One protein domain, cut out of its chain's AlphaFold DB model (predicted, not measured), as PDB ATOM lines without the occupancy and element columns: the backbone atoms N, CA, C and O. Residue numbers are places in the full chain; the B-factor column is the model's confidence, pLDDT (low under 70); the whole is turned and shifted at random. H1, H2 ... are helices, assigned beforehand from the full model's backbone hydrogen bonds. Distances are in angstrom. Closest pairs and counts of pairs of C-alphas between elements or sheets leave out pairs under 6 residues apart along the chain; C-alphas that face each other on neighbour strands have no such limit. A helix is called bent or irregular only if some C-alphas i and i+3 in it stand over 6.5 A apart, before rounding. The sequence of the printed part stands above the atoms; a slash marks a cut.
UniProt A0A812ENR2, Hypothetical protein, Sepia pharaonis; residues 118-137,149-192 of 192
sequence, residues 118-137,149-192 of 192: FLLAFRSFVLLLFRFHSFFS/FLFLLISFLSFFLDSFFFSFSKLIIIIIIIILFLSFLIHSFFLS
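AT A GLANCE: This is residues 118 to 137 and 149 to 192 of the 192 residues of the protein "Hypothetical protein" of Sepia pharaonis (UniProt A0A812ENR2). Three helices run nearly lengthwise in a loose, open array, with H2 running back the opposite way between H1 and H3 but set off to one side of them. H3 is the longest, and its residues 175 to 191 stick out with Ser 192 beyond the rest, while H1 and H2 are side by side with a gap between them. The printed part has 64 residues with three named helices, in the order H1, H2, H3, and no named strand; the class is all helix, with 59 residues in the helices. The whole is loose, with a radius of gyration of the C-alphas of 13.6 A, and its outline is flat, spanning 39 by 32 by 14 A.

HOW THE PARTS SIT: The longest helix is H3, residues 168 to 191, and it touches no helix. H2, residues 149 to 163, is joined to it by a tight link of four residues. H2 and H3 are apart, but only just: their closest C-alphas are 8.4 A apart. H1, residues 118 to 137, is apart from H3. H1 and H2 are close but not clearly touching, with 2 pairs of C-alphas within 8 A; their closest C-alphas are those of Ala 121 and Ser 163, 7.8 A apart. H1 and H2 run opposite ways at a shallow tilt of 12 degrees, and their centres are 11.9 A apart. In H1, H2 and H3 every pair of backbone O of residue i and N of residue i+4 is within hydrogen-bond range.

IN THESE COORDINATES: H3 runs from C-alpha 168 at (120.221, 119.724, 84.384) to C-alpha 191 at (149.130, 117.070, 104.043), 35.1 A from first to last C-alpha. H2, Phe 149 to Ser 163, is 20.9 A long by the same measure. H1 begins at C-alpha 118 at (112.431, 120.693, 97.570) and ends at Ser 137, 28.6 A away. No helix is bent or irregular.

THE WHOLE: The two C-alphas farthest apart are those of Leu 119 and Ser 192, at 39.0 A; Ser 192 is the chain's last residue. Residues 165 to 170, of which 168 to 170 belong to H3, stand free, and so do residues 175 to 192, of which 175 to 191 belong to H3. The body without these stretches spans 32 by 23 by 15 A. The link from H1 to H2 is across the cut: residues 138 to 148 are not printed, and C-alphas 137 and 149 are 15.1 A apart. The mean pLDDT of the printed part is 72.6, and 21 residues are under 70: residues 118, 130, 132, 134 to 137, 149, 159 to 170 and 192.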
ATOM      1  N   PHE A 118     111.284 119.980  96.996       65.88
ATOM      2  CA  PHE A 118     112.431 120.693  97.570       65.88
ATOM      3  C   PHE A 118     112.354 120.752  99.098       65.88
ATOM      4  O   PHE A 118     113.352 120.515  99.771       65.88
ATOM      5  N   LEU A 119     111.166 121.003  99.650       70.94
ATOM      6  CA  LEU A 119     110.947 121.040 101.100       70.94
ATOM      7  C   LEU A 119     111.149 119.656 101.739       70.94
ATOM      8  O   LEU A 119     111.782 119.548 102.792       70.94
ATOM      9  N   LEU A 120     110.685 118.592 101.075       71.75
ATOM     10  CA  LEU A 120     110.976 117.215 101.483       71.75
ATOM     11  C   LEU A 120     112.473 116.891 101.376       71.75
ATOM     12  O   LEU A 120     113.026 116.328 102.317       71.75
ATOM     13  N   ALA A 121     113.142 117.282 100.286       72.31
ATOM     14  CA  ALA A 121     114.580 117.060 100.122       72.31
ATOM     15  C   ALA A 121     115.403 117.791 101.196       72.31
ATOM     16  O   ALA A 121     116.313 117.208 101.789       72.31
ATOM     17  N   PHE A 122     115.045 119.038 101.513       71.31
ATOM     18  CA  PHE A 122     115.677 119.814 102.578       71.31
ATOM     19  C   PHE A 122     115.466 119.169 103.952       71.31
ATOM     20  O   PHE A 122     116.412 119.028 104.726       71.31
ATOM     21  N   ARG A 123     114.247 118.699 104.243       79.00
ATOM     22  CA  ARG A 123     113.951 117.968 105.482       79.00
ATOM     23  C   ARG A 123     114.793 116.695 105.605       79.00
ATOM     24  O   ARG A 123     115.339 116.440 106.678       79.00
ATOM     25  N   SER A 124     114.935 115.924 104.529       76.19
ATOM     26  CA  SER A 124     115.794 114.731 104.507       76.19
ATOM     27  C   SER A 124     117.266 115.079 104.730       76.19
ATOM     28  O   SER A 124     117.946 114.393 105.492       76.19
ATOM     29  N   PHE A 125     117.746 116.177 104.145       77.88
ATOM     30  CA  PHE A 125     119.117 116.653 104.332       77.88
ATOM     31  C   PHE A 125     119.408 117.069 105.783       77.88
ATOM     32  O   PHE A 125     120.421 116.669 106.356       77.88
ATOM     33  N   VAL A 126     118.499 117.810 106.423       76.38
ATOM     34  CA  VAL A 126     118.646 118.210 107.834       76.38
ATOM     35  C   VAL A 126     118.663 116.988 108.759       76.38
ATOM     36  O   VAL A 126     119.473 116.924 109.683       76.38
ATOM     37  N   LEU A 127     117.822 115.983 108.495       76.75
ATOM     38  CA  LEU A 127     117.826 114.729 109.257       76.75
ATOM     39  C   LEU A 127     119.123 113.930 109.061       76.75
ATOM     40  O   LEU A 127     119.605 113.314 110.015       76.75
ATOM     41  N   LEU A 128     119.709 113.963 107.860       77.88
ATOM     42  CA  LEU A 128     121.010 113.359 107.576       77.88
ATOM     43  C   LEU A 128     122.121 114.037 108.390       77.88
ATOM     44  O   LEU A 128     122.907 113.348 109.038       77.88
ATOM     45  N   LEU A 129     122.148 115.373 108.419       71.38
ATOM     46  CA  LEU A 129     123.104 116.139 109.226       71.38
ATOM     47  C   LEU A 129     122.948 115.857 110.722       71.38
ATOM     48  O   LEU A 129     123.944 115.699 111.427       71.38
ATOM     49  N   PHE A 130     121.711 115.741 111.208       68.88
ATOM     50  CA  PHE A 130     121.456 115.404 112.606       68.88
ATOM     51  C   PHE A 130     121.940 113.987 112.940       68.88
ATOM     52  O   PHE A 130     122.626 113.787 113.939       68.88
ATOM     53  N   ARG A 131     121.668 113.003 112.070       74.12
ATOM     54  CA  ARG A 131     122.207 111.640 112.221       74.12
ATOM     55  C   ARG A 131     123.730 111.610 112.184       74.12
ATOM     56  O   ARG A 131     124.327 110.874 112.963       74.12
ATOM     57  N   PHE A 132     124.350 112.415 111.326       64.75
ATOM     58  CA  PHE A 132     125.801 112.541 111.250       64.75
ATOM     59  C   PHE A 132     126.394 113.100 112.549       64.75
ATOM     60  O   PHE A 132     127.343 112.530 113.087       64.75
ATOM     61  N   HIS A 133     125.798 114.161 113.098       70.62
ATOM     62  CA  HIS A 133     126.224 114.740 114.371       70.62
ATOM     63  C   HIS A 133     126.096 113.739 115.532       70.62
ATOM     64  O   HIS A 133     127.020 113.594 116.337       70.62
ATOM     65  N   SER A 134     124.993 112.988 115.578       67.38
ATOM     66  CA  SER A 134     124.789 111.931 116.572       67.38
ATOM     67  C   SER A 134     125.774 110.770 116.412       67.38
ATOM     68  O   SER A 134     126.244 110.234 117.412       67.38
ATOM     69  N   PHE A 135     126.130 110.396 115.179       62.28
ATOM     70  CA  PHE A 135     127.105 109.335 114.912       62.28
ATOM     71  C   PHE A 135     128.516 109.735 115.360       62.28
ATOM     72  O   PHE A 135     129.184 108.971 116.054       62.28
ATOM     73  N   PHE A 136     128.945 110.962 115.052       57.97
ATOM     74  CA  PHE A 136     130.234 111.484 115.518       57.97
ATOM     75  C   PHE A 136     130.308 111.590 117.044       57.97
ATOM     76  O   PHE A 136     131.359 111.329 117.622       57.97
ATOM     77  N   SER A 137     129.186 111.905 117.696       55.91
ATOM     78  CA  SER A 137     129.099 111.949 119.161       55.91
ATOM     79  C   SER A 137     129.179 110.561 119.812       55.91
ATOM     80  O   SER A 137     129.515 110.459 120.987       55.91
ATOM     81  N   PHE A 149     134.948 108.367 106.966       61.41
ATOM     82  CA  PHE A 149     134.890 108.847 105.590       61.41
ATOM     83  C   PHE A 149     134.099 107.939 104.646       61.41
ATOM     84  O   PHE A 149     133.372 108.451 103.799       61.41
ATOM     85  N   LEU A 150     134.191 106.612 104.781       70.31
ATOM     86  CA  LEU A 150     133.455 105.693 103.907       70.31
ATOM     87  C   LEU A 150     131.947 105.800 104.166       70.31
ATOM     88  O   LEU A 150     131.149 105.820 103.232       70.31
ATOM     89  N   PHE A 151     131.557 105.939 105.435       73.62
ATOM     90  CA  PHE A 151     130.158 106.116 105.818       73.62
ATOM     91  C   PHE A 151     129.592 107.454 105.322       73.62
ATOM     92  O   PHE A 151     128.456 107.504 104.845       73.62
ATOM     93  N   LEU A 152     130.400 108.520 105.379       72.25
ATOM     94  CA  LEU A 152     130.065 109.820 104.801       72.25
ATOM     95  C   LEU A 152     129.884 109.714 103.281       72.25
ATOM     96  O   LEU A 152     128.870 110.169 102.764       72.25
ATOM     97  N   LEU A 153     130.824 109.070 102.585       75.38
ATOM     98  CA  LEU A 153     130.777 108.887 101.135       75.38
ATOM     99  C   LEU A 153     129.528 108.106 100.709       75.38
ATOM    100  O   LEU A 153     128.839 108.524  99.785       75.38
ATOM    101  N   ILE A 154     129.211 107.010 101.405       74.75
ATOM    102  CA  ILE A 154     128.040 106.171 101.116       74.75
ATOM    103  C   ILE A 154     126.744 106.932 101.408       74.75
ATOM    104  O   ILE A 154     125.857 106.965 100.562       74.75
ATOM    105  N   SER A 155     126.646 107.595 102.564       76.19
ATOM    106  CA  SER A 155     125.460 108.386 102.927       76.19
ATOM    107  C   SER A 155     125.225 109.542 101.957       76.19
ATOM    108  O   SER A 155     124.085 109.832 101.594       76.19
ATOM    109  N   PHE A 156     126.306 110.180 101.508       71.88
ATOM    110  CA  PHE A 156     126.270 111.209 100.480       71.88
ATOM    111  C   PHE A 156     125.782 110.606  99.159       71.88
ATOM    112  O   PHE A 156     124.753 111.039  98.648       71.88
ATOM    113  N   LEU A 157     126.417 109.542  98.655       72.62
ATOM    114  CA  LEU A 157     125.992 108.864  97.423       72.62
ATOM    115  C   LEU A 157     124.512 108.457  97.452       72.62
ATOM    116  O   LEU A 157     123.810 108.687  96.471       72.62
ATOM    117  N   SER A 158     124.024 107.900  98.563       71.31
ATOM    118  CA  SER A 158     122.619 107.503  98.713       71.31
ATOM    119  C   SER A 158     121.663 108.696  98.650       71.31
ATOM    120  O   SER A 158     120.659 108.628  97.947       71.31
ATOM    121  N   PHE A 159     121.987 109.812  99.310       67.94
ATOM    122  CA  PHE A 159     121.192 111.044  99.227       67.94
ATOM    123  C   PHE A 159     121.146 111.616  97.795       67.94
ATOM    124  O   PHE A 159     120.118 112.138  97.351       67.94
ATOM    125  N   PHE A 160     122.250 111.498  97.051       58.81
ATOM    126  CA  PHE A 160     122.340 111.982  95.671       58.81
ATOM    127  C   PHE A 160     121.652 111.065  94.658       58.81
ATOM    128  O   PHE A 160     121.047 111.577  93.716       58.81
ATOM    129  N   LEU A 161     121.682 109.747  94.868       60.81
ATOM    130  CA  LEU A 161     120.947 108.776  94.052       60.81
ATOM    131  C   LEU A 161     119.432 109.004  94.133       60.81
ATOM    132  O   LEU A 161     118.768 108.992  93.100       60.81
ATOM    133  N   ASP A 162     118.904 109.326  95.316       59.38
ATOM    134  CA  ASP A 162     117.487 109.692  95.480       59.38
ATOM    135  C   ASP A 162     117.137 111.047  94.834       59.38
ATOM    136  O   ASP A 162     116.004 111.283  94.411       59.38
ATOM    137  N   SER A 163     118.112 111.952  94.712       57.41
ATOM    138  CA  SER A 163     117.912 113.298  94.155       57.41
ATOM    139  C   SER A 163     118.068 113.375  92.628       57.41
ATOM    140  O   SER A 163     117.812 114.431  92.040       57.41
ATOM    141  N   PHE A 164     118.470 112.281  91.969       48.47
ATOM    142  CA  PHE A 164     118.904 112.250  90.563       48.47
ATOM    143  C   PHE A 164     117.795 112.566  89.538       48.47
ATOM    144  O   PHE A 164     118.066 112.738  88.352       48.47
ATOM    145  N   PHE A 165     116.540 112.705  89.974       51.28
ATOM    146  CA  PHE A 165     115.394 112.848  89.073       51.28
ATOM    147  C   PHE A 165     115.036 114.276  88.627       51.28
ATOM    148  O   PHE A 165     114.063 114.434  87.894       51.28
ATOM    149  N   PHE A 166     115.759 115.331  89.023       52.81
ATOM    150  CA  PHE A 166     115.293 116.698  88.733       52.81
ATOM    151  C   PHE A 166     116.374 117.687  88.263       52.81
ATOM    152  O   PHE A 166     117.051 118.321  89.065       52.81
ATOM    153  N   SER A 167     116.366 117.937  86.949       63.66
ATOM    154  CA  SER A 167     116.889 119.117  86.237       63.66
ATOM    155  C   SER A 167     118.414 119.266  86.084       63.66
ATOM    156  O   SER A 167     119.188 119.205  87.036       63.66
ATOM    157  N   PHE A 168     118.832 119.562  84.848       52.91
ATOM    158  CA  PHE A 168     120.221 119.724  84.384       52.91
ATOM    159  C   PHE A 168     121.028 120.754  85.200       52.91
ATOM    160  O   PHE A 168     122.225 120.592  85.418       52.91
ATOM    161  N   SER A 169     120.359 121.789  85.721       59.69
ATOM    162  CA  SER A 169     120.982 122.795  86.593       59.69
ATOM    163  C   SER A 169     121.464 122.197  87.923       59.69
ATOM    164  O   SER A 169     122.529 122.570  88.415       59.69
ATOM    165  N   LYS A 170     120.751 121.203  88.471       67.62
ATOM    166  CA  LYS A 170     121.181 120.509  89.692       67.62
ATOM    167  C   LYS A 170     122.356 119.575  89.423       67.62
ATOM    168  O   LYS A 170     123.234 119.473  90.268       67.62
ATOM    169  N   LEU A 171     122.425 118.970  88.237       72.75
ATOM    170  CA  LEU A 171     123.549 118.122  87.827       72.75
ATOM    171  C   LEU A 171     124.868 118.905  87.748       72.75
ATOM    172  O   LEU A 171     125.891 118.420  88.221       72.75
ATOM    173  N   ILE A 172     124.847 120.141  87.243       74.06
ATOM    174  CA  ILE A 172     126.038 121.009  87.223       74.06
ATOM    175  C   ILE A 172     126.508 121.329  88.647       74.06
ATOM    176  O   ILE A 172     127.693 121.212  88.948       74.06
ATOM    177  N   ILE A 173     125.580 121.676  89.545       77.50
ATOM    178  CA  ILE A 173     125.898 121.942  90.956       77.50
ATOM    179  C   ILE A 173     126.487 120.689  91.622       77.50
ATOM    180  O   ILE A 173     127.468 120.786  92.356       77.50
ATOM    181  N   ILE A 174     125.944 119.508  91.319       75.31
ATOM    182  CA  ILE A 174     126.452 118.220  91.813       75.31
ATOM    183  C   ILE A 174     127.889 117.981  91.346       75.31
ATOM    184  O   ILE A 174     128.745 117.652  92.165       75.31
ATOM    185  N   ILE A 175     128.174 118.186  90.059       79.69
ATOM    186  CA  ILE A 175     129.524 118.022  89.505       79.69
ATOM    187  C   ILE A 175     130.511 118.955  90.212       79.69
ATOM    188  O   ILE A 175     131.586 118.514  90.613       79.69
ATOM    189  N   ILE A 176     130.134 120.217  90.433       82.88
ATOM    190  CA  ILE A 176     130.981 121.187  91.138       82.88
ATOM    191  C   ILE A 176     131.268 120.721  92.573       82.88
ATOM    192  O   ILE A 176     132.421 120.742  93.000       82.88
ATOM    193  N   ILE A 177     130.254 120.253  93.306       83.44
ATOM    194  CA  ILE A 177     130.428 119.768  94.685       83.44
ATOM    195  C   ILE A 177     131.344 118.539  94.727       83.44
ATOM    196  O   ILE A 177     132.221 118.466  95.587       83.44
ATOM    197  N   ILE A 178     131.181 117.597  93.793       85.62
ATOM    198  CA  ILE A 178     132.038 116.406  93.703       85.62
ATOM    199  C   ILE A 178     133.490 116.812  93.440       85.62
ATOM    200  O   ILE A 178     134.383 116.315  94.123       85.62
ATOM    201  N   ILE A 179     133.733 117.736  92.506       88.38
ATOM    202  CA  ILE A 179     135.084 118.226  92.194       88.38
ATOM    203  C   ILE A 179     135.723 118.874  93.426       88.38
ATOM    204  O   ILE A 179     136.867 118.562  93.755       88.38
ATOM    205  N   LEU A 180     134.988 119.734  94.137       86.94
ATOM    206  CA  LEU A 180     135.483 120.388  95.351       86.94
ATOM    207  C   LEU A 180     135.809 119.376  96.453       86.94
ATOM    208  O   LEU A 180     136.855 119.482  97.093       86.94
ATOM    209  N   PHE A 181     134.950 118.375  96.647       87.31
ATOM    210  CA  PHE A 181     135.180 117.323  97.632       87.31
ATOM    211  C   PHE A 181     136.409 116.476  97.285       87.31
ATOM    212  O   PHE A 181     137.248 116.227  98.148       87.31
ATOM    213  N   LEU A 182     136.557 116.083  96.016       86.81
ATOM    214  CA  LEU A 182     137.724 115.334  95.552       86.81
ATOM    215  C   LEU A 182     139.011 116.139  95.748       86.81
ATOM    216  O   LEU A 182     140.011 115.608  96.223       86.81
ATOM    217  N   SER A 183     138.969 117.432  95.426       88.94
ATOM    218  CA  SER A 183     140.101 118.342  95.590       88.94
ATOM    219  C   SER A 183     140.508 118.475  97.061       88.94
ATOM    220  O   SER A 183     141.689 118.363  97.388       88.94
ATOM    221  N   PHE A 184     139.533 118.599  97.969       86.06
ATOM    222  CA  PHE A 184     139.773 118.594  99.413       86.06
ATOM    223  C   PHE A 184     140.397 117.280  99.903       86.06
ATOM    224  O   PHE A 184     141.298 117.294 100.743       86.06
ATOM    225  N   LEU A 185     139.940 116.145  99.372       85.75
ATOM    226  CA  LEU A 185     140.414 114.820  99.764       85.75
ATOM    227  C   LEU A 185     141.858 114.585  99.306       85.75
ATOM    228  O   LEU A 185     142.677 114.111 100.090       85.75
ATOM    229  N   ILE A 186     142.189 115.005  98.082       89.06
ATOM    230  CA  ILE A 186     143.561 115.003  97.561       89.06
ATOM    231  C   ILE A 186     144.451 115.882  98.440       89.06
ATOM    232  O   ILE A 186     145.502 115.438  98.888       89.06
ATOM    233  N   HIS A 187     144.017 117.106  98.739       89.88
ATOM    234  CA  HIS A 187     144.799 118.023  99.562       89.88
ATOM    235  C   HIS A 187     145.045 117.462 100.971       89.88
ATOM    236  O   HIS A 187     146.171 117.484 101.454       89.88
ATOM    237  N   SER A 188     144.018 116.883 101.596       80.06
ATOM    238  CA  SER A 188     144.129 116.254 102.918       80.06
ATOM    239  C   SER A 188     145.060 115.040 102.916       80.06
ATOM    240  O   SER A 188     145.759 114.816 103.897       80.06
ATOM    241  N   PHE A 189     145.092 114.274 101.822       86.56
ATOM    242  CA  PHE A 189     145.992 113.131 101.672       86.56
ATOM    243  C   PHE A 189     147.459 113.551 101.527       86.56
ATOM    244  O   PHE A 189     148.330 112.878 102.054       86.56
ATOM    245  N   PHE A 190     147.742 114.660 100.839       80.38
ATOM    246  CA  PHE A 190     149.111 115.168 100.679       80.38
ATOM    247  C   PHE A 190     149.651 115.912 101.911       80.38
ATOM    248  O   PHE A 190     150.859 116.107 102.018       80.38
ATOM    249  N   LEU A 191     148.772 116.363 102.807       76.81
ATOM    250  CA  LEU A 191     149.130 117.070 104.043       76.81
ATOM    251  C   LEU A 191     149.302 116.151 105.261       76.81
ATOM    252  O   LEU A 191     149.804 116.619 106.283       76.81
ATOM    253  N   SER A 192     148.851 114.898 105.172       69.75
ATOM    254  CA  SER A 192     148.959 113.888 106.231       69.75
ATOM    255  C   SER A 192     150.114 112.929 105.985       69.75
ATOM    256  O   SER A 192     150.511 112.308 106.995       69.75
TER     257      SER A 192